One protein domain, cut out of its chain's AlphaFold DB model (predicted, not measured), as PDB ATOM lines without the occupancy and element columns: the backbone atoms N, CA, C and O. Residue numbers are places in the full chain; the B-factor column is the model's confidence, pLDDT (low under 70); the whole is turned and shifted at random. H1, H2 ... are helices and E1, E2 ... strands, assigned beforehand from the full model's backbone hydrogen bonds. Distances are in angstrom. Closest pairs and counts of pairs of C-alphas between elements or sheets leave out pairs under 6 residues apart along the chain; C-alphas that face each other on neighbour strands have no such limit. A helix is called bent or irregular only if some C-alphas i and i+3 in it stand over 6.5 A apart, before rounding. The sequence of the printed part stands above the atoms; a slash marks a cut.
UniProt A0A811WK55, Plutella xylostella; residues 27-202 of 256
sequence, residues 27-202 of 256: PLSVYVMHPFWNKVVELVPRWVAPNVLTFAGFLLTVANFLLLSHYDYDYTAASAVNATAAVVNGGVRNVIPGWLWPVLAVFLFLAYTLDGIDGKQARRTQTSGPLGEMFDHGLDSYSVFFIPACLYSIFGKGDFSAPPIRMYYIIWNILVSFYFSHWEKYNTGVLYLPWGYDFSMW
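AT A GLANCE: This is residues 27 to 202 of the 256 residues of a protein of Plutella xylostella (UniProt A0A811WK55). Three long helices, H2, H3 and H4, run side by side up and down in a bundle, and a fourth long helix, H5, folds back along H4 to lengthen the stack to one side. H1 packs crosswise on H3 with residues 37 to 41, short H6 meets the start of H1, and the small hairpin of E1 and E2 lies beyond one end of the bundle. The printed part has 176 residues, with six named helices and two named strands in the order H1 H2 E1 E2 H3 H4 H5 H6; the sheet, E1 - E2, is antiparallel and the class is mostly helix. The whole is elongated, 60 by 35 by 28 A, and only just compact, close to loose, with a radius of gyration of the C-alphas of 18.5 A.

IN THESE COORDINATES: E1 is residues 86 to 88 and E2 residues 91 to 93; C-alpha 86 is at (12.035, -39.296, 30.156). H3, residues 100 to 125, is 35.6 A long, and H2, residues 50 to 71, is 32.4 A. H4, residues 130 to 155, is 38.2 A, and H5, residues 164 to 188, is 36.0 A, ending with C-alpha 188 at (-2.828, 7.878, 10.208). H1, residues 27 to 43, is 24.6 A, beginning with C-alpha 27 at (-13.870, -4.361, 26.347). H6 is residues 195 to 200. H3 is irregular, with C-alphas 116 and 119 7.2 A apart, and H1 only just, with C-alphas 31 and 34 6.6 A apart.

HOW THE PARTS SIT: E1 and E2 form a hairpin, with N 86 and O 93 2.7 A apart and N 88 and O 91 3.0 A apart, within hydrogen-bond range. E1 is apart from H3. In the bundle, H2 and H3 touch, closest at the C-alphas of Gly 57 and Ala 111, 3.8 A, at a shallow tilt of 15 degrees, opposite ways. H2 and H4 touch at the C-alphas of Phe 65 and Cys 150, 5.7 A, running the same way at a shallow tilt of 22 degrees. H3 and H4 are close but not clearly touching, 7.7 A between the closest C-alphas, Asp 115 and Asp 136. H4 and H5 form a helical hairpin, touching with residues 141 to 152 and 167 to 178 alone; the C-alphas of Val 144 and Leu 175 are closest, 6.6 A. H1 touches H3 about perpendicular, at 79 degrees, closest at the C-alphas of Trp 37 and Ile 117, 5.6 A. H1, with residues 28 to 29 alone, and H6 only just touch, with 3 pairs of C-alphas within 8 A, the closest being Ser 29 and Asp 198, 6.8 A. Every O i to N i+4 pair is within hydrogen-bond range in H2, H5 and H6; H1 has 9 of 13, H3 20 of 22 and H4 16 of 22.

THE WHOLE: The two C-alphas farthest apart, Gly 90 and Thr 188, are 62.3 A apart. The printed part has no cut, and the link from H2 to E1, residues 72 to 85, is long. Mean pLDDT of the printed part is 84.6; residues 80 to 94, 159 and 194 to 202 are under 70.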
ATOM      1  N   PRO A  27     -13.147  -4.387  25.078       79.25
ATOM      2  CA  PRO A  27     -13.870  -4.361  26.347       79.25
ATOM      3  C   PRO A  27     -13.003  -4.850  27.510       79.25
ATOM      4  O   PRO A  27     -13.076  -4.307  28.610       79.25
ATOM      5  N   LEU A  28     -12.153  -5.848  27.261       78.50
ATOM      6  CA  LEU A  28     -11.265  -6.385  28.280       78.50
ATOM      7  C   LEU A  28     -10.244  -5.339  28.735       78.50
ATOM      8  O   LEU A  28     -10.085  -5.107  29.937       78.50
ATOM      9  N   SER A  29      -9.591  -4.676  27.783       81.06
ATOM     10  CA  SER A  29      -8.606  -3.654  28.113       81.06
ATOM     11  C   SER A  29      -9.247  -2.467  28.834       81.06
ATOM     12  O   SER A  29      -8.799  -2.061  29.909       81.06
ATOM     13  N   VAL A  30     -10.377  -1.975  28.318       82.75
ATOM     14  CA  VAL A  30     -11.074  -0.806  28.866       82.75
ATOM     15  C   VAL A  30     -11.602  -1.056  30.281       82.75
ATOM     16  O   VAL A  30     -11.439  -0.195  31.150       82.75
ATOM     17  N   TYR A  31     -12.231  -2.209  30.537       84.69
ATOM     18  CA  TYR A  31     -12.922  -2.463  31.807       84.69
ATOM     19  C   TYR A  31     -12.087  -3.200  32.854       84.69
ATOM     20  O   TYR A  31     -12.403  -3.099  34.039       84.69
ATOM     21  N   VAL A  32     -11.038  -3.926  32.460       86.94
ATOM     22  CA  VAL A  32     -10.223  -4.723  33.392       86.94
ATOM     23  C   VAL A  32      -8.784  -4.229  33.423       86.94
ATOM     24  O   VAL A  32      -8.299  -3.841  34.489       86.94
ATOM     25  N   MET A  33      -8.112  -4.188  32.270       86.69
ATOM     26  CA  MET A  33      -6.669  -3.928  32.234       86.69
ATOM     27  C   MET A  33      -6.334  -2.487  32.594       86.69
ATOM     28  O   MET A  33      -5.495  -2.244  33.455       86.69
ATOM     29  N   HIS A  34      -7.024  -1.506  32.018       88.50
ATOM     30  CA  HIS A  34      -6.784  -0.103  32.327       88.50
ATOM     31  C   HIS A  34      -7.007   0.241  33.809       88.50
ATOM     32  O   HIS A  34      -6.120   0.886  34.377       88.50
ATOM     33  N   PRO A  35      -8.105  -0.179  34.474       92.50
ATOM     34  CA  PRO A  35      -8.254  -0.012  35.919       92.50
ATOM     35  C   PRO A  35      -7.145  -0.689  36.727       92.50
ATOM     36  O   PRO A  35      -6.593  -0.061  37.633       92.50
ATOM     37  N   PHE A  36      -6.780  -1.926  36.379       93.62
ATOM     38  CA  PHE A  36      -5.693  -2.661  37.027       93.62
ATOM     39  C   PHE A  36      -4.353  -1.923  36.891       93.62
ATOM     40  O   PHE A  36      -3.736  -1.563  37.892       93.62
ATOM     41  N   TRP A  37      -3.936  -1.596  35.670       94.69
ATOM     42  CA  TRP A  37      -2.692  -0.884  35.383       94.69
ATOM     43  C   TRP A  37      -2.643   0.518  35.999       94.69
ATOM     44  O   TRP A  37      -1.586   0.946  36.454       94.69
ATOM     45  N   ASN A  38      -3.775   1.230  36.070       93.88
ATOM     46  CA  ASN A  38      -3.854   2.520  36.765       93.88
ATOM     47  C   ASN A  38      -3.545   2.386  38.263       93.88
ATOM     48  O   ASN A  38      -3.019   3.322  38.853       93.88
ATOM     49  N   LYS A  39      -3.836   1.232  38.875       95.38
ATOM     50  CA  LYS A  39      -3.463   0.942  40.264       95.38
ATOM     51  C   LYS A  39      -2.045   0.425  40.403       95.38
ATOM     52  O   LYS A  39      -1.332   0.868  41.295       95.38
ATOM     53  N   VAL A  40      -1.595  -0.440  39.503       96.12
ATOM     54  CA  VAL A  40      -0.223  -0.958  39.555       96.12
ATOM     55  C   VAL A  40       0.801   0.153  39.338       96.12
ATOM     56  O   VAL A  40       1.792   0.210  40.061       96.12
ATOM     57  N   VAL A  41       0.553   1.087  38.414       96.38
ATOM     58  CA  VAL A  41       1.485   2.195  38.178       96.38
ATOM     59  C   VAL A  41       1.668   3.061  39.429       96.38
ATOM     60  O   VAL A  41       2.765   3.562  39.654       96.38
ATOM     61  N   GLU A  42       0.645   3.209  40.288       95.50
ATOM     62  CA  GLU A  42       0.740   3.934  41.570       95.50
ATOM     63  C   GLU A  42       1.842   3.354  42.480       95.50
ATOM     64  O   GLU A  42       2.512   4.120  43.174       95.50
ATOM     65  N   LEU A  43       2.113   2.045  42.390       96.25
ATOM     66  CA  LEU A  43       3.154   1.347  43.155       96.25
ATOM     67  C   LEU A  43       4.577   1.635  42.656       96.25
ATOM     68  O   LEU A  43       5.534   1.503  43.418       96.25
ATOM     69  N   VAL A  44       4.740   2.036  41.391       96.19
ATOM     70  CA  VAL A  44       6.058   2.313  40.807       96.19
ATOM     71  C   VAL A  44       6.572   3.669  41.303       96.19
ATOM     72  O   VAL A  44       5.901   4.687  41.096       96.19
ATOM     73  N   PRO A  45       7.766   3.759  41.920       95.94
ATOM     74  CA  PRO A  45       8.330   5.039  42.336       95.94
ATOM     75  C   PRO A  45       8.547   5.997  41.156       95.94
ATOM     76  O   PRO A  45       8.885   5.580  40.053       95.94
ATOM     77  N   ARG A  46       8.392   7.309  41.373       93.81
ATOM     78  CA  ARG A  46       8.540   8.316  40.298       93.81
ATOM     79  C   ARG A  46       9.960   8.447  39.736       93.81
ATOM     80  O   ARG A  46      10.118   9.017  38.667       93.81
ATOM     81  N   TRP A  47      10.971   7.949  40.444       95.00
ATOM     82  CA  TRP A  47      12.358   7.953  39.973       95.00
ATOM     83  C   TRP A  47      12.652   6.824  38.976       95.00
ATOM     84  O   TRP A  47      13.687   6.853  38.316       95.00
ATOM     85  N   VAL A  48      11.758   5.836  38.851       95.62
ATOM     86  CA  VAL A  48      11.898   4.764  37.863       95.62
ATOM     87  C   VAL A  48      11.475   5.296  36.498       95.62
ATOM     88  O   VAL A  48      10.325   5.709  36.313       95.62
ATOM     89  N   ALA A  49      12.416   5.276  35.553       94.50
ATOM     90  CA  ALA A  49      12.168   5.675  34.177       94.50
ATOM     91  C   ALA A  49      11.239   4.665  33.468       94.50
ATOM     92  O   ALA A  49      11.414   3.461  33.659       94.50
ATOM     93  N   PRO A  50      10.303   5.121  32.615       94.38
ATOM     94  CA  PRO A  50       9.385   4.247  31.877       94.38
ATOM     95  C   PRO A  50      10.095   3.147  31.086       94.38
ATOM     96  O   PRO A  50       9.793   1.979  31.282       94.38
ATOM     97  N   ASN A  51      11.133   3.503  30.323       95.19
ATOM     98  CA  ASN A  51      11.884   2.560  29.489       95.19
ATOM     99  C   ASN A  51      12.549   1.427  30.294       95.19
ATOM    100  O   ASN A  51      12.874   0.385  29.734       95.19
ATOM    101  N   VAL A  52      12.780   1.613  31.602       96.38
ATOM    102  CA  VAL A  52      13.289   0.537  32.470       96.38
ATOM    103  C   VAL A  52      12.210  -0.518  32.700       96.38
ATOM    104  O   VAL A  52      12.538  -1.699  32.749       96.38
ATOM    105  N   LEU A  53      10.942  -0.113  32.819       96.44
ATOM    106  CA  LEU A  53       9.810  -1.032  32.957       96.44
ATOM    107  C   LEU A  53       9.653  -1.855  31.680       96.44
ATOM    108  O   LEU A  53       9.686  -3.081  31.752       96.44
ATOM    109  N   THR A  54       9.615  -1.183  30.531       95.25
ATOM    110  CA  THR A  54       9.582  -1.788  29.196       95.25
ATOM    111  C   THR A  54      10.720  -2.796  29.008       95.25
ATOM    112  O   THR A  54      10.507  -3.962  28.683       95.25
ATOM    113  N   PHE A  55      11.959  -2.380  29.296       97.38
ATOM    114  CA  PHE A  55      13.132  -3.235  29.128       97.38
ATOM    115  C   PHE A  55      13.132  -4.421  30.097       97.38
ATOM    116  O   PHE A  55      13.478  -5.534  29.707       97.38
ATOM    117  N   ALA A  56      12.718  -4.217  31.349       97.94
ATOM    118  CA  ALA A  56      12.578  -5.304  32.311       97.94
ATOM    119  C   ALA A  56      11.510  -6.315  31.866       97.94
ATOM    120  O   ALA A  56      11.753  -7.518  31.948       97.94
ATOM    121  N   GLY A  57      10.367  -5.847  31.353       96.81
ATOM    122  CA  GLY A  57       9.326  -6.709  30.798       96.81
ATOM    123  C   GLY A  57       9.828  -7.526  29.608       96.81
ATOM    124  O   GLY A  57       9.690  -8.748  29.594       96.81
ATOM    125  N   PHE A  58      10.525  -6.882  28.674       96.81
ATOM    126  CA  PHE A  58      11.182  -7.550  27.552       96.81
ATOM    127  C   PHE A  58      12.197  -8.617  27.998       96.81
ATOM    128  O   PHE A  58      12.208  -9.734  27.486       96.81
ATOM    129  N   LEU A  59      13.038  -8.329  28.994       98.06
ATOM    130  CA  LEU A  59      13.989  -9.320  29.504       98.06
ATOM    131  C   LEU A  59      13.294 -10.552  30.102       98.06
ATOM    132  O   LEU A  59      13.831 -11.655  30.006       98.06
ATOM    133  N   LEU A  60      12.102 -10.395  30.681       97.50
ATOM    134  CA  LEU A  60      11.301 -11.519  31.167       97.50
ATOM    135  C   LEU A  60      10.740 -12.370  30.016       97.50
ATOM    136  O   LEU A  60      10.720 -13.597  30.141       97.50
ATOM    137  N   THR A  61      10.343 -11.771  28.884       96.75
ATOM    138  CA  THR A  61       9.913 -12.543  27.698       96.75
ATOM    139  C   THR A  61      11.082 -13.319  27.087       96.75
ATOM    140  O   THR A  61      10.937 -14.504  26.777       96.75
ATOM    141  N   VAL A  62      12.269 -12.707  27.021       97.25
ATOM    142  CA  VAL A  62      13.511 -13.381  26.610       97.25
ATOM    143  C   VAL A  62      13.868 -14.513  27.574       97.25
ATOM    144  O   VAL A  62      14.189 -15.615  27.133       97.25
ATOM    145  N   ALA A  63      13.786 -14.283  28.887       97.12
ATOM    146  CA  ALA A  63      14.066 -15.308  29.889       97.12
ATOM    147  C   ALA A  63      13.113 -16.505  29.762       97.12
ATOM    148  O   ALA A  63      13.572 -17.645  29.805       97.12
ATOM    149  N   ASN A  64      11.815 -16.264  29.538       95.75
ATOM    150  CA  ASN A  64      10.841 -17.320  29.252       95.75
ATOM    151  C   ASN A  64      11.248 -18.153  28.036       95.75
ATOM    152  O   ASN A  64      11.301 -19.382  28.122       95.75
ATOM    153  N   PHE A  65      11.589 -17.485  26.935       95.31
ATOM    154  CA  PHE A  65      12.010 -18.147  25.706       95.31
ATOM    155  C   PHE A  65      13.280 -18.980  25.904       95.31
ATOM    156  O   PHE A  65      13.324 -20.133  25.478       95.31
ATOM    157  N   LEU A  66      14.293 -18.444  26.587       96.19
ATOM    158  CA  LEU A  66      15.543 -19.160  26.852       96.19
ATOM    159  C   LEU A  66      15.343 -20.349  27.795       96.19
ATOM    160  O   LEU A  66      15.912 -21.413  27.553       96.19
ATOM    161  N   LEU A  67      14.533 -20.197  28.845       93.88
ATOM    162  CA  LEU A  67      14.224 -21.285  29.772       93.88
ATOM    163  C   LEU A  67      13.489 -22.415  29.054       93.88
ATOM    164  O   LEU A  67      13.917 -23.563  29.143       93.88
ATOM    165  N   LEU A  68      12.429 -22.113  28.300       91.50
ATOM    166  CA  LEU A  68      11.719 -23.138  27.533       91.50
ATOM    167  C   LEU A  68      12.599 -23.754  26.449       91.50
ATOM    168  O   LEU A  68      12.623 -24.971  26.336       91.50
ATOM    169  N   SER A  69      13.401 -22.964  25.737       91.88
ATOM    170  CA  SER A  69      14.344 -23.495  24.743       91.88
ATOM    171  C   SER A  69      15.402 -24.403  25.373       91.88
ATOM    172  O   SER A  69      15.845 -25.355  24.741       91.88
ATOM    173  N   HIS A  70      15.811 -24.145  26.618       90.81
ATOM    174  CA  HIS A  70      16.758 -25.002  27.330       90.81
ATOM    175  C   HIS A  70      16.159 -26.372  27.683       90.81
ATOM    176  O   HIS A  70      16.847 -27.384  27.559       90.81
ATOM    177  N   TYR A  71      14.893 -26.415  28.113       86.31
ATOM    178  CA  TYR A  71      14.225 -27.659  28.521       86.31
ATOM    179  C   TYR A  71      13.501 -28.386  27.374       86.31
ATOM    180  O   TYR A  71      13.355 -29.603  27.430       86.31
ATOM    181  N   ASP A  72      13.057 -27.670  26.342       87.44
ATOM    182  CA  ASP A  72      12.206 -28.164  25.254       87.44
ATOM    183  C   ASP A  72      12.594 -27.554  23.893       87.44
ATOM    184  O   ASP A  72      11.760 -27.065  23.136       87.44
ATOM    185  N   TYR A  73      13.890 -27.597  23.567       86.31
ATOM    186  CA  TYR A  73      14.436 -27.077  22.304       86.31
ATOM    187  C   TYR A  73      13.726 -27.622  21.052       86.31
ATOM    188  O   TYR A  73      13.525 -26.900  20.078       86.31
ATOM    189  N   ASP A  74      13.359 -28.907  21.070       83.81
ATOM    190  CA  ASP A  74      12.731 -29.588  19.933       83.81
ATOM    191  C   ASP A  74      11.192 -29.523  19.980       83.81
ATOM    192  O   ASP A  74      10.539 -30.122  19.137       83.81
ATOM    193  N   TYR A  75      10.568 -28.828  20.939       85.88
ATOM    194  CA  TYR A  75       9.101 -28.775  21.079       85.88
ATOM    195  C   TYR A  75       8.443 -30.164  21.168       85.88
ATOM    196  O   TYR A  75       7.389 -30.428  20.585       85.88
ATOM    197  N   THR A  76       9.084 -31.096  21.872       79.81
ATOM    198  CA  THR A  76       8.607 -32.481  22.029       79.81
ATOM    199  C   THR A  76       8.068 -32.769  23.421       79.81
ATOM    200  O   THR A  76       7.413 -33.796  23.608       79.81
ATOM    201  N   ALA A  77       8.270 -31.867  24.388       78.44
ATOM    202  CA  ALA A  77       7.853 -32.074  25.771       78.44
ATOM    203  C   ALA A  77       6.351 -32.376  25.903       78.44
ATOM    204  O   ALA A  77       5.971 -33.248  26.684       78.44
ATOM    205  N   ALA A  78       5.510 -31.716  25.100       77.50
ATOM    206  CA  ALA A  78       4.062 -31.943  25.048       77.50
ATOM    207  C   ALA A  78       3.623 -33.046  24.057       77.50
ATOM    208  O   ALA A  78       2.447 -33.386  23.989       77.50
ATOM    209  N   SER A  79       4.551 -33.606  23.272       70.38
ATOM    210  CA  SER A  79       4.271 -34.499  22.130       70.38
ATOM    211  C   SER A  79       4.330 -35.994  22.438       70.38
ATOM    212  O   SER A  79       3.940 -36.807  21.601       70.38
ATOM    213  N   ALA A  80       4.870 -36.389  23.589       59.19
ATOM    214  CA  ALA A  80       5.057 -37.800  23.898       59.19
ATOM    215  C   ALA A  80       3.741 -38.457  24.348       59.19
ATOM    216  O   ALA A  80       3.113 -38.013  25.305       59.19
ATOM    217  N   VAL A  81       3.380 -39.583  23.718       54.44
ATOM    218  CA  VAL A  81       2.260 -40.469  24.115       54.44
ATOM    219  C   VAL A  81       2.444 -41.027  25.544       54.44
ATOM    220  O   VAL A  81       1.472 -41.391  26.196       54.44
ATOM    221  N   ASN A  82       3.672 -40.984  26.078       51.44
ATOM    222  CA  ASN A  82       4.003 -41.182  27.495       51.44
ATOM    223  C   ASN A  82       4.511 -39.861  28.100       51.44
ATOM    224  O   ASN A  82       5.676 -39.721  28.481       51.44
ATOM    225  N   ALA A  83       3.633 -38.860  28.085       52.00
ATOM    226  CA  ALA A  83       3.851 -37.513  28.590       52.00
ATOM    227  C   ALA A  83       4.430 -37.540  30.012       52.00
ATOM    228  O   ALA A  83       4.068 -38.403  30.805       52.00
ATOM    229  N   THR A  84       5.284 -36.570  30.354       49.69
ATOM    230  CA  THR A  84       5.867 -36.329  31.698       49.69
ATOM    231  C   THR A  84       7.072 -37.181  32.132       49.69
ATOM    232  O   THR A  84       7.561 -37.007  33.248       49.69
ATOM    233  N   ALA A  85       7.623 -38.047  31.271       51.12
ATOM    234  CA  ALA A  85       8.584 -39.063  31.709       51.12
ATOM    235  C   ALA A  85       9.670 -39.435  30.680       51.12
ATOM    236  O   ALA A  85       9.554 -40.433  29.974       51.12
ATOM    237  N   ALA A  86      10.789 -38.715  30.641       54.22
ATOM    238  CA  ALA A  86      12.035 -39.296  30.156       54.22
ATOM    239  C   ALA A  86      12.539 -40.296  31.210       54.22
ATOM    240  O   ALA A  86      12.741 -39.918  32.367       54.22
ATOM    241  N   VAL A  87      12.726 -41.565  30.835       53.94
ATOM    242  CA  VAL A  87      13.410 -42.538  31.698       53.94
ATOM    243  C   VAL A  87      14.897 -42.206  31.671       53.94
ATOM    244  O   VAL A  87      15.611 -42.575  30.743       53.94
ATOM    245  N   VAL A  88      15.363 -41.484  32.684       54.88
ATOM    246  CA  VAL A  88      16.784 -41.184  32.876       54.88
ATOM    247  C   VAL A  88      17.215 -41.905  34.147       54.88
ATOM    248  O   VAL A  88      16.678 -41.644  35.220       54.88
ATOM    249  N   ASN A  89      18.155 -42.848  34.028       49.53
ATOM    250  CA  ASN A  89      18.673 -43.653  35.145       49.53
ATOM    251  C   ASN A  89      17.591 -44.418  35.939       49.53
ATOM    252  O   ASN A  89      17.617 -44.442  37.167       49.53
ATOM    253  N   GLY A  90      16.609 -45.017  35.256       54.69
ATOM    254  CA  GLY A  90      15.547 -45.802  35.906       54.69
ATOM    255  C   GLY A  90      14.480 -44.974  36.636       54.69
ATOM    256  O   GLY A  90      13.588 -45.551  37.252       54.69
ATOM    257  N   GLY A  91      14.539 -43.642  36.549       51.41
ATOM    258  CA  GLY A  91      13.514 -42.731  37.053       51.41
ATOM    259  C   GLY A  91      12.733 -42.069  35.920       51.41
ATOM    260  O   GLY A  91      13.306 -41.652  34.917       51.41
ATOM    261  N   VAL A  92      11.420 -41.949  36.099       54.44
ATOM    262  CA  VAL A  92      10.526 -41.137  35.263       54.44
ATOM    263  C   VAL A  92      10.753 -39.658  35.598       54.44
ATOM    264  O   VAL A  92      10.440 -39.228  36.708       54.44
ATOM    265  N   ARG A  93      11.302 -38.867  34.665       56.66
ATOM    266  CA  ARG A  93      11.500 -37.419  34.853       56.66
ATOM    267  C   ARG A  93      10.778 -36.596  33.792       56.66
ATOM    268  O   ARG A  93      10.965 -36.803  32.600       56.66
ATOM    269  N   ASN A  94      10.023 -35.597  34.238       63.16
ATOM    270  CA  ASN A  94       9.434 -34.582  33.369       63.16
ATOM    271  C   ASN A  94      10.505 -33.859  32.543       63.16
ATOM    272  O   ASN A  94      11.475 -33.368  33.120       63.16
ATOM    273  N   VAL A  95      10.298 -33.760  31.222       75.19
ATOM    274  CA  VAL A  95      11.161 -32.987  30.306       75.19
ATOM    275  C   VAL A  95      11.206 -31.520  30.749       75.19
ATOM    276  O   VAL A  95      12.281 -30.953  30.918       75.19
ATOM    277  N   ILE A  96      10.035 -30.954  31.064       83.81
ATOM    278  CA  ILE A  96       9.887 -29.627  31.668       83.81
ATOM    279  C   ILE A  96       9.530 -29.790  33.155       83.81
ATOM    280  O   ILE A  96       8.461 -30.323  33.465       83.81
ATOM    281  N   PRO A  97      10.373 -29.343  34.104       85.00
ATOM    282  CA  PRO A  97      10.069 -29.430  35.529       85.00
ATOM    283  C   PRO A  97       8.760 -28.712  35.891       85.00
ATOM    284  O   PRO A  97       8.544 -27.572  35.496       85.00
ATOM    285  N   GLY A  98       7.906 -29.336  36.709       84.94
ATOM    286  CA  GLY A  98       6.584 -28.784  37.043       84.94
ATOM    287  C   GLY A  98       6.608 -27.400  37.709       84.94
ATOM    288  O   GLY A  98       5.706 -26.599  37.486       84.94
ATOM    289  N   TRP A  99       7.658 -27.091  38.479       86.88
ATOM    290  CA  TRP A  99       7.846 -25.777  39.108       86.88
ATOM    291  C   TRP A  99       8.169 -24.667  38.101       86.88
ATOM    292  O   TRP A  99       8.014 -23.494  38.429       86.88
ATOM    293  N   LEU A 100       8.606 -25.015  36.886       90.69
ATOM    294  CA  LEU A 100       8.953 -24.030  35.871       90.69
ATOM    295  C   LEU A 100       7.695 -23.351  35.319       90.69
ATOM    296  O   LEU A 100       7.698 -22.142  35.143       90.69
ATOM    297  N   TRP A 101       6.591 -24.079  35.138       90.12
ATOM    298  CA  TRP A 101       5.327 -23.518  34.640       90.12
ATOM    299  C   TRP A 101       4.807 -22.302  35.425       90.12
ATOM    300  O   TRP A 101       4.534 -21.282  34.790       90.12
ATOM    301  N   PRO A 102       4.693 -22.328  36.771       94.12
ATOM    302  CA  PRO A 102       4.292 -21.137  37.514       94.12
ATOM    303  C   PRO A 102       5.327 -20.006  37.427       94.12
ATOM    304  O   PRO A 102       4.928 -18.847  37.405       94.12
ATOM    305  N   VAL A 103       6.629 -20.302  37.320       94.94
ATOM    306  CA  VAL A 103       7.660 -19.267  37.099       94.94
ATOM    307  C   VAL A 103       7.467 -18.590  35.741       94.94
ATOM    308  O   VAL A 103       7.443 -17.362  35.680       94.94
ATOM    309  N   LEU A 104       7.252 -19.368  34.676       94.19
ATOM    310  CA  LEU A 104       7.009 -18.846  33.330       94.19
ATOM    311  C   LEU A 104       5.737 -17.988  33.277       94.19
ATOM    312  O   LEU A 104       5.728 -16.920  32.662       94.19
ATOM    313  N   ALA A 105       4.679 -18.427  33.966       93.56
ATOM    314  CA  ALA A 105       3.431 -17.680  34.088       93.56
ATOM    315  C   ALA A 105       3.633 -16.345  34.819       93.56
ATOM    316  O   ALA A 105       3.137 -15.318  34.361       93.56
ATOM    317  N   VAL A 106       4.399 -16.332  35.918       95.94
ATOM    318  CA  VAL A 106       4.745 -15.096  36.638       95.94
ATOM    319  C   VAL A 106       5.576 -14.168  35.757       95.94
ATOM    320  O   VAL A 106       5.291 -12.976  35.707       95.94
ATOM    321  N   PHE A 107       6.566 -14.685  35.030       96.38
ATOM    322  CA  PHE A 107       7.389 -13.877  34.126       96.38
ATOM    323  C   PHE A 107       6.567 -13.263  32.999       96.38
ATOM    324  O   PHE A 107       6.712 -12.074  32.737       96.38
ATOM    325  N   LEU A 108       5.669 -14.033  32.378       94.25
ATOM    326  CA  LEU A 108       4.798 -13.525  31.318       94.25
ATOM    327  C   LEU A 108       3.808 -12.484  31.857       94.25
ATOM    328  O   LEU A 108       3.626 -11.434  31.247       94.25
ATOM    329  N   PHE A 109       3.216 -12.739  33.026       94.50
ATOM    330  CA  PHE A 109       2.314 -11.796  33.686       94.50
ATOM    331  C   PHE A 109       3.017 -10.483  34.043       94.50
ATOM    332  O   PHE A 109       2.480  -9.403  33.799       94.50
ATOM    333  N   LEU A 110       4.224 -10.564  34.610       95.75
ATOM    334  CA  LEU A 110       5.030  -9.392  34.929       95.75
ATOM    335  C   LEU A 110       5.465  -8.659  33.660       95.75
ATOM    336  O   LEU A 110       5.370  -7.440  33.642       95.75
ATOM    337  N   ALA A 111       5.870  -9.370  32.605       95.50
ATOM    338  CA  ALA A 111       6.217  -8.765  31.323       95.50
ATOM    339  C   ALA A 111       5.055  -7.936  30.762       95.50
ATOM    340  O   ALA A 111       5.212  -6.739  30.554       95.50
ATOM    341  N   TYR A 112       3.874  -8.548  30.643       92.38
ATOM    342  CA  TYR A 112       2.661  -7.879  30.165       92.38
ATOM    343  C   TYR A 112       2.231  -6.714  31.070       92.38
ATOM    344  O   TYR A 112       1.750  -5.684  30.608       92.38
ATOM    345  N   THR A 113       2.413  -6.855  32.386       94.88
ATOM    346  CA  THR A 113       2.068  -5.791  33.334       94.88
ATOM    347  C   THR A 113       3.024  -4.608  33.239       94.88
ATOM    348  O   THR A 113       2.565  -3.473  33.307       94.88
ATOM    349  N   LEU A 114       4.333  -4.858  33.131       96.19
ATOM    350  CA  LEU A 114       5.360  -3.817  33.058       96.19
ATOM    351  C   LEU A 114       5.248  -3.007  31.768       96.19
ATOM    352  O   LEU A 114       5.355  -1.784  31.829       96.19
ATOM    353  N   ASP A 115       4.970  -3.692  30.664       92.88
ATOM    354  CA  ASP A 115       4.653  -3.108  29.367       92.88
ATOM    355  C   ASP A 115       3.400  -2.217  29.455       92.88
ATOM    356  O   ASP A 115       3.469  -1.001  29.328       92.88
ATOM    357  N   GLY A 116       2.263  -2.754  29.917       90.94
ATOM    358  CA  GLY A 116       1.012  -1.986  30.004       90.94
ATOM    359  C   GLY A 116       1.019  -0.769  30.955       90.94
ATOM    360  O   GLY A 116       0.138   0.104  30.872       90.94
ATOM    361  N   ILE A 117       1.981  -0.675  31.885       95.44
ATOM    362  CA  ILE A 117       2.117   0.473  32.799       95.44
ATOM    363  C   ILE A 117       3.175   1.490  32.367       95.44
ATOM    364  O   ILE A 117       3.194   2.582  32.945       95.44
ATOM    365  N   ASP A 118       4.031   1.204  31.387       94.38
ATOM    366  CA  ASP A 118       5.176   2.058  31.066       94.38
ATOM    367  C   ASP A 118       4.747   3.446  30.545       94.38
ATOM    368  O   ASP A 118       5.163   4.478  31.076       94.38
ATOM    369  N   GLY A 119       3.772   3.518  29.643       91.62
ATOM    370  CA  GLY A 119       3.241   4.755  29.101       91.62
ATOM    371  C   GLY A 119       2.420   5.490  30.153       91.62
ATOM    372  O   GLY A 119       2.337   6.721  30.161       91.62
ATOM    373  N   LYS A 120       1.791   4.759  31.086       93.00
ATOM    374  CA  LYS A 120       1.116   5.365  32.247       93.00
ATOM    375  C   LYS A 120       2.141   6.014  33.175       93.00
ATOM    376  O   LYS A 120       1.912   7.142  33.610       93.00
ATOM    377  N   GLN A 121       3.280   5.363  33.402       95.31
ATOM    378  CA  GLN A 121       4.390   5.937  34.150       95.31
ATOM    379  C   GLN A 121       4.958   7.156  33.418       95.31
ATOM    380  O   GLN A 121       5.096   8.198  34.049       95.31
ATOM    381  N   ALA A 122       5.166   7.088  32.099       93.31
ATOM    382  CA  ALA A 122       5.670   8.199  31.289       93.31
ATOM    383  C   ALA A 122       4.780   9.446  31.387       93.31
ATOM    384  O   ALA A 122       5.273  10.561  31.569       93.31
ATOM    385  N   ARG A 123       3.454   9.257  31.359       92.56
ATOM    386  CA  ARG A 123       2.480  10.333  31.597       92.56
ATOM    387  C   ARG A 123       2.586  10.883  33.020       92.56
ATOM    388  O   ARG A 123       2.497  12.091  33.224       92.56
ATOM    389  N   ARG A 124       2.809  10.023  34.017       93.19
ATOM    390  CA  ARG A 124       2.926  10.423  35.427       93.19
ATOM    391  C   ARG A 124       4.214  11.189  35.734       93.19
ATOM    392  O   ARG A 124       4.197  12.077  36.585       93.19
ATOM    393  N   THR A 125       5.310  10.850  35.065       92.81
ATOM    394  CA  THR A 125       6.624  11.495  35.208       92.81
ATOM    395  C   THR A 125       6.835  12.650  34.233       92.81
ATOM    396  O   THR A 125       7.848  13.330  34.341       92.81
ATOM    397  N   GLN A 126       5.882  12.909  33.326       89.38
ATOM    398  CA  GLN A 126       5.998  13.910  32.254       89.38
ATOM    399  C   GLN A 126       7.207  13.647  31.339       89.38
ATOM    400  O   GLN A 126       7.856  14.567  30.855       89.38
ATOM    401  N   THR A 127       7.501  12.369  31.102       87.69
ATOM    402  CA  THR A 127       8.589  11.902  30.229       87.69
ATOM    403  C   THR A 127       8.051  11.134  29.020       87.69
ATOM    404  O   THR A 127       8.737  10.270  28.478       87.69
ATOM    405  N   SER A 128       6.803  11.392  28.622       83.88
ATOM    406  CA  SER A 128       6.239  10.872  27.375       83.88
ATOM    407  C   SER A 128       6.939  11.522  26.185       83.88
ATOM    408  O   SER A 128       6.982  12.746  26.093       83.88
ATOM    409  N   GLY A 129       7.464  10.709  25.272       83.38
ATOM    410  CA  GLY A 129       8.111  11.199  24.064       83.38
ATOM    411  C   GLY A 129       8.250  10.110  23.000       83.38
ATOM    412  O   GLY A 129       8.236   8.924  23.339       83.38
ATOM    413  N   PRO A 130       8.433  10.505  21.729       81.75
ATOM    414  CA  PRO A 130       8.472   9.587  20.588       81.75
ATOM    415  C   PRO A 130       9.609   8.562  20.675       81.75
ATOM    416  O   PRO A 130       9.472   7.443  20.194       81.75
ATOM    417  N   LEU A 131      10.728   8.908  21.322       85.75
ATOM    418  CA  LEU A 131      11.841   7.977  21.522       85.75
ATOM    419  C   LEU A 131      11.486   6.834  22.483       85.75
ATOM    420  O   LEU A 131      11.842   5.690  22.217       85.75
ATOM    421  N   GLY A 132      10.819   7.141  23.601       86.69
ATOM    422  CA  GLY A 132      10.399   6.120  24.568       86.69
ATOM    423  C   GLY A 132       9.366   5.179  23.959       86.69
ATOM    424  O   GLY A 132       9.453   3.972  24.115       86.69
ATOM    425  N   GLU A 133       8.463   5.736  23.165       85.62
ATOM    426  CA  GLU A 133       7.467   4.975  22.423       85.62
ATOM    427  C   GLU A 133       8.068   4.109  21.309       85.62
ATOM    428  O   GLU A 133       7.676   2.962  21.138       85.62
ATOM    429  N   MET A 134       9.047   4.618  20.557       88.06
ATOM    430  CA  MET A 134       9.772   3.806  19.576       88.06
ATOM    431  C   MET A 134      10.547   2.670  20.255       88.06
ATOM    432  O   MET A 134      10.663   1.586  19.689       88.06
ATOM    433  N   PHE A 135      11.088   2.918  21.450       92.00
ATOM    434  CA  PHE A 135      11.778   1.901  22.237       92.00
ATOM    435  C   PHE A 135      10.820   0.788  22.678       92.00
ATOM    436  O   PHE A 135      11.121  -0.379  22.447       92.00
ATOM    437  N   ASP A 136       9.663   1.159  23.225       90.06
ATOM    438  CA  ASP A 136       8.564   0.264  23.600       90.06
ATOM    439  C   ASP A 136       8.088  -0.609  22.434       90.06
ATOM    440  O   ASP A 136       8.341  -1.815  22.394       90.06
ATOM    441  N   HIS A 137       7.612   0.032  21.372       90.44
ATOM    442  CA  HIS A 137       7.187  -0.637  20.145       90.44
ATOM    443  C   HIS A 137       8.286  -1.516  19.514       90.44
ATOM    444  O   HIS A 137       8.017  -2.552  18.899       90.44
ATOM    445  N   GLY A 138       9.544  -1.083  19.630       91.75
ATOM    446  CA  GLY A 138      10.700  -1.829  19.157       91.75
ATOM    447  C   GLY A 138      10.861  -3.149  19.903       91.75
ATOM    448  O   GLY A 138      11.028  -4.186  19.262       91.75
ATOM    449  N   LEU A 139      10.775  -3.136  21.232       94.50
ATOM    450  CA  LEU A 139      10.864  -4.346  22.054       94.50
ATOM    451  C   LEU A 139       9.634  -5.246  21.890       94.50
ATOM    452  O   LEU A 139       9.787  -6.467  21.789       94.50
ATOM    453  N   ASP A 140       8.451  -4.659  21.742       91.50
ATOM    454  CA  ASP A 140       7.219  -5.375  21.417       91.50
ATOM    455  C   ASP A 140       7.341  -6.205  20.140       91.50
ATOM    456  O   ASP A 140       6.939  -7.371  20.103       91.50
ATOM    457  N   SER A 141       7.984  -5.655  19.106       92.06
ATOM    458  CA  SER A 141       8.182  -6.368  17.839       92.06
ATOM    459  C   SER A 141       8.982  -7.672  17.993       92.06
ATOM    460  O   SER A 141       8.718  -8.646  17.287       92.06
ATOM    461  N   TYR A 142       9.913  -7.733  18.953       92.75
ATOM    462  CA  TYR A 142      10.630  -8.965  19.297       92.75
ATOM    463  C   TYR A 142       9.779  -9.890  20.178       92.75
ATOM    464  O   TYR A 142       9.767 -11.106  19.969       92.75
ATOM    465  N   SER A 143       9.037  -9.337  21.143       92.31
ATOM    466  CA  SER A 143       8.135 -10.105  22.015       92.31
ATOM    467  C   SER A 143       7.040 -10.836  21.230       92.31
ATOM    468  O   SER A 143       6.686 -11.963  21.586       92.31
ATOM    469  N   VAL A 144       6.587 -10.267  20.105       90.44
ATOM    470  CA  VAL A 144       5.677 -10.911  19.140       90.44
ATOM    471  C   VAL A 144       6.219 -12.245  18.610       90.44
ATOM    472  O   VAL A 144       5.433 -13.117  18.249       90.44
ATOM    473  N   PHE A 145       7.538 -12.448  18.585       91.38
ATOM    474  CA  PHE A 145       8.136 -13.745  18.267       91.38
ATOM    475  C   PHE A 145       8.306 -14.625  19.515       91.38
ATOM    476  O   PHE A 145       7.917 -15.796  19.500       91.38
ATOM    477  N   PHE A 146       8.868 -14.080  20.599       92.69
ATOM    478  CA  PHE A 146       9.209 -14.870  21.788       92.69
ATOM    479  C   PHE A 146       7.989 -15.497  22.465       92.69
ATOM    480  O   PHE A 146       8.048 -16.665  22.857       92.69
ATOM    481  N   ILE A 147       6.881 -14.762  22.588       91.06
ATOM    482  CA  ILE A 147       5.694 -15.249  23.299       91.06
ATOM    483  C   ILE A 147       5.028 -16.415  22.546       91.06
ATOM    484  O   ILE A 147       4.858 -17.475  23.152       91.06
ATOM    485  N   PRO A 148       4.709 -16.317  21.237       89.62
ATOM    486  CA  PRO A 148       4.181 -17.456  20.491       89.62
ATOM    487  C   PRO A 148       5.142 -18.644  20.445       89.62
ATOM    488  O   PRO A 148       4.690 -19.781  20.558       89.62
ATOM    489  N   ALA A 149       6.456 -18.411  20.340       90.44
ATOM    490  CA  ALA A 149       7.433 -19.494  20.412       90.44
ATOM    491  C   ALA A 149       7.319 -20.261  21.743       90.44
ATOM    492  O   ALA A 149       7.232 -21.483  21.734       90.44
ATOM    493  N   CYS A 150       7.189 -19.563  22.876       90.94
ATOM    494  CA  CYS A 150       6.934 -20.201  24.173       90.94
ATOM    495  C   CYS A 150       5.603 -20.972  24.208       90.94
ATOM    496  O   CYS A 150       5.540 -22.075  24.749       90.94
ATOM    497  N   LEU A 151       4.534 -20.414  23.624       87.50
ATOM    498  CA  LEU A 151       3.229 -21.082  23.549       87.50
ATOM    499  C   LEU A 151       3.294 -22.388  22.754       87.50
ATOM    500  O   LEU A 151       2.561 -23.326  23.061       87.50
ATOM    501  N   TYR A 152       4.187 -22.492  21.769       89.00
ATOM    502  CA  TYR A 152       4.331 -23.715  20.987       89.00
ATOM    503  C   TYR A 152       4.781 -24.916  21.832       89.00
ATOM    504  O   TYR A 152       4.298 -26.022  21.596       89.00
ATOM    505  N   SER A 153       5.589 -24.711  22.883       86.88
ATOM    506  CA  SER A 153       5.978 -25.771  23.836       86.88
ATOM    507  C   SER A 153       4.797 -26.374  24.601       86.88
ATOM    508  O   SER A 153       4.892 -27.498  25.089       86.88
ATOM    509  N   ILE A 154       3.664 -25.668  24.688       84.31
ATOM    510  CA  ILE A 154       2.433 -26.190  25.302       84.31
ATOM    511  C   ILE A 154       1.758 -27.212  24.380       84.31
ATOM    512  O   ILE A 154       1.197 -28.198  24.852       84.31
ATOM    513  N   PHE A 155       1.811 -26.987  23.065       83.88
ATOM    514  CA  PHE A 155       1.171 -27.856  22.077       83.88
ATOM    515  C   PHE A 155       2.089 -28.996  21.627       83.88
ATOM    516  O   PHE A 155       1.627 -30.126  21.474       83.88
ATOM    517  N   GLY A 156       3.379 -28.713  21.431       82.06
ATOM    518  CA  GLY A 156       4.379 -29.631  20.884       82.06
ATOM    519  C   GLY A 156       4.259 -29.858  19.367       82.06
ATOM    520  O   GLY A 156       3.441 -29.218  18.707       82.06
ATOM    521  N   LYS A 157       5.047 -30.798  18.819       80.56
ATOM    522  CA  LYS A 157       5.097 -31.178  17.389       80.56
ATOM    523  C   LYS A 157       4.721 -32.634  17.032       80.56
ATOM    524  O   LYS A 157       4.934 -33.032  15.890       80.56
ATOM    525  N   GLY A 158       4.247 -33.444  17.980       74.88
ATOM    526  CA  GLY A 158       3.884 -34.859  17.779       74.88
ATOM    527  C   GLY A 158       2.544 -35.107  17.079       74.88
ATOM    528  O   GLY A 158       1.873 -34.179  16.634       74.88
ATOM    529  N   ASP A 159       2.135 -36.379  17.028       69.00
ATOM    530  CA  ASP A 159       0.987 -36.863  16.236       69.00
ATOM    531  C   ASP A 159      -0.368 -36.239  16.628       69.00
ATOM    532  O   ASP A 159      -1.262 -36.120  15.790       69.00
ATOM    533  N   PHE A 160      -0.515 -35.796  17.883       71.88
ATOM    534  CA  PHE A 160      -1.708 -35.100  18.399       71.88
ATOM    535  C   PHE A 160      -1.469 -33.608  18.678       71.88
ATOM    536  O   PHE A 160      -2.291 -32.950  19.317       71.88
ATOM    537  N   SER A 161      -0.346 -33.071  18.206       79.75
ATOM    538  CA  SER A 161       0.092 -31.704  18.462       79.75
ATOM    539  C   SER A 161      -0.066 -30.798  17.231       79.75
ATOM    540  O   SER A 161      -0.554 -31.206  16.174       79.75
ATOM    541  N   ALA A 162       0.324 -29.525  17.352       80.88
ATOM    542  CA  ALA A 162       0.334 -28.607  16.219       80.88
ATOM    543  C   ALA A 162       1.566 -28.889  15.336       80.88
ATOM    544  O   ALA A 162       2.687 -28.815  15.824       80.88
ATOM    545  N   PRO A 163       1.415 -29.192  14.034       87.00
ATOM    546  CA  PRO A 163       2.576 -29.435  13.188       87.00
ATOM    547  C   PRO A 163       3.393 -28.138  13.013       87.00
ATOM    548  O   PRO A 163       2.790 -27.062  12.910       87.00
ATOM    549  N   PRO A 164       4.734 -28.206  12.872       88.69
ATOM    550  CA  PRO A 164       5.592 -27.018  12.791       88.69
ATOM    551  C   PRO A 164       5.181 -26.019  11.705       88.69
ATOM    552  O   PRO A 164       5.230 -24.811  11.912       88.69
ATOM    553  N   ILE A 165       4.697 -26.515  10.561       90.44
ATOM    554  CA  ILE A 165       4.220 -25.667   9.462       90.44
ATOM    555  C   ILE A 165       2.991 -24.829   9.850       90.44
ATOM    556  O   ILE A 165       2.856 -23.687   9.422       90.44
ATOM    557  N   ARG A 166       2.106 -25.360  10.704       89.25
ATOM    558  CA  ARG A 166       0.951 -24.613  11.215       89.25
ATOM    559  C   ARG A 166       1.415 -23.512  12.159       89.25
ATOM    560  O   ARG A 166       0.948 -22.386  12.031       89.25
ATOM    561  N   MET A 167       2.355 -23.821  13.054       88.56
ATOM    562  CA  MET A 167       2.929 -22.821  13.954       88.56
ATOM    563  C   MET A 167       3.647 -21.712  13.179       88.56
ATOM    564  O   MET A 167       3.467 -20.538  13.484       88.56
ATOM    565  N   TYR A 168       4.382 -22.063  12.120       89.50
ATOM    566  CA  TYR A 168       5.007 -21.098  11.217       89.50
ATOM    567  C   TYR A 168       3.984 -20.110  10.637       89.50
ATOM    568  O   TYR A 168       4.183 -18.901  10.731       89.50
ATOM    569  N   TYR A 169       2.856 -20.595  10.102       91.38
ATOM    570  CA  TYR A 169       1.806 -19.711   9.585       91.38
ATOM    571  C   TYR A 169       1.130 -18.867  10.670       91.38
ATOM    572  O   TYR A 169       0.797 -17.716  10.403       91.38
ATOM    573  N   ILE A 170       0.956 -19.400  11.883       89.75
ATOM    574  CA  ILE A 170       0.426 -18.636  13.023       89.75
ATOM    575  C   ILE A 170       1.379 -17.489  13.379       89.75
ATOM    576  O   ILE A 170       0.941 -16.348  13.465       89.75
ATOM    577  N   ILE A 171       2.681 -17.756  13.516       90.12
ATOM    578  CA  ILE A 171       3.681 -16.723  13.830       90.12
ATOM    579  C   ILE A 171       3.704 -15.647  12.740       90.12
ATOM    580  O   ILE A 171       3.667 -14.459  13.053       90.12
ATOM    581  N   TRP A 172       3.699 -16.041  11.464       90.62
ATOM    582  CA  TRP A 172       3.628 -15.083  10.358       90.62
ATOM    583  C   TRP A 172       2.348 -14.259  10.369       90.62
ATOM    584  O   TRP A 172       2.403 -13.062  10.105       90.62
ATOM    585  N   ASN A 173       1.208 -14.868  10.690       90.19
ATOM    586  CA  ASN A 173      -0.045 -14.139  10.819       90.19
ATOM    587  C   ASN A 173       0.046 -13.070  11.920       90.19
ATOM    588  O   ASN A 173      -0.280 -11.918  11.652       90.19
ATOM    589  N   ILE A 174       0.574 -13.417  13.098       89.50
ATOM    590  CA  ILE A 174       0.747 -12.471  14.210       89.50
ATOM    591  C   ILE A 174       1.726 -11.348  13.822       89.50
ATOM    592  O   ILE A 174       1.415 -10.175  14.028       89.50
ATOM    593  N   LEU A 175       2.869 -11.676  13.209       89.62
ATOM    594  CA  LEU A 175       3.860 -10.688  12.759       89.62
ATOM    595  C   LEU A 175       3.290  -9.728  11.711       89.62
ATOM    596  O   LEU A 175       3.497  -8.520  11.799       89.62
ATOM    597  N   VAL A 176       2.553 -10.247  10.728       88.75
ATOM    598  CA  VAL A 176       1.915  -9.432   9.687       88.75
ATOM    599  C   VAL A 176       0.829  -8.541  10.288       88.75
ATOM    600  O   VAL A 176       0.758  -7.363   9.945       88.75
ATOM    601  N   SER A 177       0.021  -9.055  11.218       88.00
ATOM    602  CA  SER A 177      -0.967  -8.252  11.948       88.00
ATOM    603  C   SER A 177      -0.318  -7.134  12.767       88.00
ATOM    604  O   SER A 177      -0.797  -6.002  12.720       88.00
ATOM    605  N   PHE A 178       0.789  -7.420  13.460       87.75
ATOM    606  CA  PHE A 178       1.569  -6.410  14.174       87.75
ATOM    607  C   PHE A 178       2.138  -5.361  13.211       87.75
ATOM    608  O   PHE A 178       2.030  -4.164  13.458       87.75
ATOM    609  N   TYR A 179       2.695  -5.783  12.076       88.75
ATOM    610  CA  TYR A 179       3.235  -4.857  11.086       88.75
ATOM    611  C   TYR A 179       2.152  -3.950  10.488       88.75
ATOM    612  O   TYR A 179       2.366  -2.747  10.356       88.75
ATOM    613  N   PHE A 180       0.973  -4.492  10.165       88.75
ATOM    614  CA  PHE A 180      -0.119  -3.695   9.607       88.75
ATOM    615  C   PHE A 180      -0.644  -2.635  10.577       88.75
ATOM    616  O   PHE A 180      -0.901  -1.522  10.127       88.75
ATOM    617  N   SER A 181      -0.749  -2.920  11.881       84.56
ATOM    618  CA  SER A 181      -1.168  -1.901  12.859       84.56
ATOM    619  C   SER A 181      -0.149  -0.759  12.971       84.56
ATOM    620  O   SER A 181      -0.519   0.410  13.090       84.56
ATOM    621  N   HIS A 182       1.143  -1.071  12.853       85.56
ATOM    622  CA  HIS A 182       2.216  -0.076  12.865       85.56
ATOM    623  C   HIS A 182       2.290   0.718  11.566       85.56
ATOM    624  O   HIS A 182       2.523   1.927  11.589       85.56
ATOM    625  N   TRP A 183       2.052   0.062  10.433       86.50
ATOM    626  CA  TRP A 183       1.921   0.735   9.151       86.50
ATOM    627  C   TRP A 183       0.702   1.666   9.143       86.50
ATOM    628  O   TRP A 183       0.815   2.815   8.727       86.50
ATOM    629  N   GLU A 184      -0.446   1.239   9.667       85.00
ATOM    630  CA  GLU A 184      -1.619   2.104   9.821       85.00
ATOM    631  C   GLU A 184      -1.310   3.314  10.709       85.00
ATOM    632  O   GLU A 184      -1.609   4.445  10.323       85.00
ATOM    633  N   LYS A 185      -0.634   3.109  11.846       83.75
ATOM    634  CA  LYS A 185      -0.164   4.200  12.711       83.75
ATOM    635  C   LYS A 185       0.756   5.162  11.968       83.75
ATOM    636  O   LYS A 185       0.600   6.370  12.108       83.75
ATOM    637  N   TYR A 186       1.689   4.648  11.168       82.88
ATOM    638  CA  TYR A 186       2.591   5.476  10.371       82.88
ATOM    639  C   TYR A 186       1.827   6.383   9.392       82.88
ATOM    640  O   TYR A 186       2.180   7.547   9.236       82.88
ATOM    641  N   ASN A 187       0.752   5.882   8.775       83.38
ATOM    642  CA  ASN A 187      -0.041   6.657   7.816       83.38
ATOM    643  C   ASN A 187      -1.073   7.591   8.476       83.38
ATOM    644  O   ASN A 187      -1.345   8.669   7.956       83.38
ATOM    645  N   THR A 188      -1.688   7.175   9.585       82.88
ATOM    646  CA  THR A 188      -2.828   7.878  10.208       82.88
ATOM    647  C   THR A 188      -2.447   8.707  11.433       82.88
ATOM    648  O   THR A 188      -3.224   9.559  11.865       82.88
ATOM    649  N   GLY A 189      -1.279   8.448  12.023       79.62
ATOM    650  CA  GLY A 189      -0.847   9.021  13.297       79.62
ATOM    651  C   GLY A 189      -1.534   8.421  14.529       79.62
ATOM    652  O   GLY A 189      -1.280   8.890  15.637       79.62
ATOM    653  N   VAL A 190      -2.394   7.404  14.370       78.69
ATOM    654  CA  VAL A 190      -3.134   6.762  15.467       78.69
ATOM    655  C   VAL A 190      -2.841   5.267  15.494       78.69
ATOM    656  O   VAL A 190      -2.981   4.584  14.485       78.69
ATOM    657  N   LEU A 191      -2.464   4.743  16.662       80.62
ATOM    658  CA  LEU A 191      -2.329   3.302  16.865       80.62
ATOM    659  C   LEU A 191      -3.661   2.711  17.332       80.62
ATOM    660  O   LEU A 191      -4.116   2.995  18.442       80.62
ATOM    661  N   TYR A 192      -4.258   1.856  16.511       76.94
ATOM    662  CA  TYR A 192      -5.380   1.022  16.929       76.94
ATOM    663  C   TYR A 192      -4.847  -0.283  17.509       76.94
ATOM    664  O   TYR A 192      -4.153  -1.034  16.822       76.94
ATOM    665  N   LEU A 193      -5.160  -0.552  18.779       73.62
ATOM    666  CA  LEU A 193      -4.724  -1.794  19.410       73.62
ATOM    667  C   LEU A 193      -5.578  -2.972  18.912       73.62
ATOM    668  O   LEU A 193      -6.811  -2.932  19.021       73.62
ATOM    669  N   PRO A 194      -4.957  -4.026  18.348       65.44
ATOM    670  CA  PRO A 194      -5.687  -5.182  17.860       65.44
ATOM    671  C   PRO A 194      -6.209  -6.024  19.026       65.44
ATOM    672  O   PRO A 194      -5.450  -6.470  19.883       65.44
ATOM    673  N   TRP A 195      -7.507  -6.339  18.999       61.50
ATOM    674  CA  TRP A 195      -8.171  -7.130  20.046       61.50
ATOM    675  C   TRP A 195      -7.542  -8.513  20.265       61.50
ATOM    676  O   TRP A 195      -7.647  -9.075  21.351       61.50
ATOM    677  N   GLY A 196      -6.900  -9.077  19.237       58.12
ATOM    678  CA  GLY A 196      -6.293 -10.407  19.302       58.12
ATOM    679  C   GLY A 196      -5.224 -10.537  20.389       58.12
ATOM    680  O   GLY A 196      -5.109 -11.603  20.988       58.12
ATOM    681  N   TYR A 197      -4.499  -9.453  20.690       58.28
ATOM    682  CA  TYR A 197      -3.490  -9.456  21.748       58.28
ATOM    683  C   TYR A 197      -4.151  -9.620  23.123       58.28
ATOM    684  O   TYR A 197      -3.796 -10.532  23.868       58.28
ATOM    685  N   ASP A 198      -5.199  -8.843  23.401       56.59
ATOM    686  CA  ASP A 198      -5.942  -8.896  24.664       56.59
ATOM    687  C   ASP A 198      -6.636 -10.243  24.898       56.59
ATOM    688  O   ASP A 198      -6.610 -10.768  26.010       56.59
ATOM    689  N   PHE A 199      -7.232 -10.832  23.856       54.25
ATOM    690  CA  PHE A 199      -7.879 -12.144  23.968       54.25
ATOM    691  C   PHE A 199      -6.868 -13.270  24.216       54.25
ATOM    692  O   PHE A 199      -7.102 -14.116  25.077       54.25
ATOM    693  N   SER A 200      -5.726 -13.263  23.515       52.38
ATOM    694  CA  SER A 200      -4.706 -14.315  23.646       52.38
ATOM    695  C   SER A 200      -4.089 -14.403  25.047       52.38
ATOM    696  O   SER A 200      -3.688 -15.481  25.480       52.38
ATOM    697  N   MET A 201      -4.058 -13.285  25.779       52.88
ATOM    698  CA  MET A 201      -3.494 -13.206  27.129       52.88
ATOM    699  C   MET A 201      -4.481 -13.633  28.221       52.88
ATOM    700  O   MET A 201      -4.079 -13.840  29.368       52.88
ATOM    701  N   TRP A 202      -5.769 -13.764  27.896       48.03
ATOM    702  CA  TRP A 202      -6.832 -13.911  28.893       48.03
ATOM    703  C   TRP A 202      -7.805 -15.049  28.621       48.03
ATOM    704  O   TRP A 202      -8.840 -15.116  29.281       48.03
TER     705      TRP A 202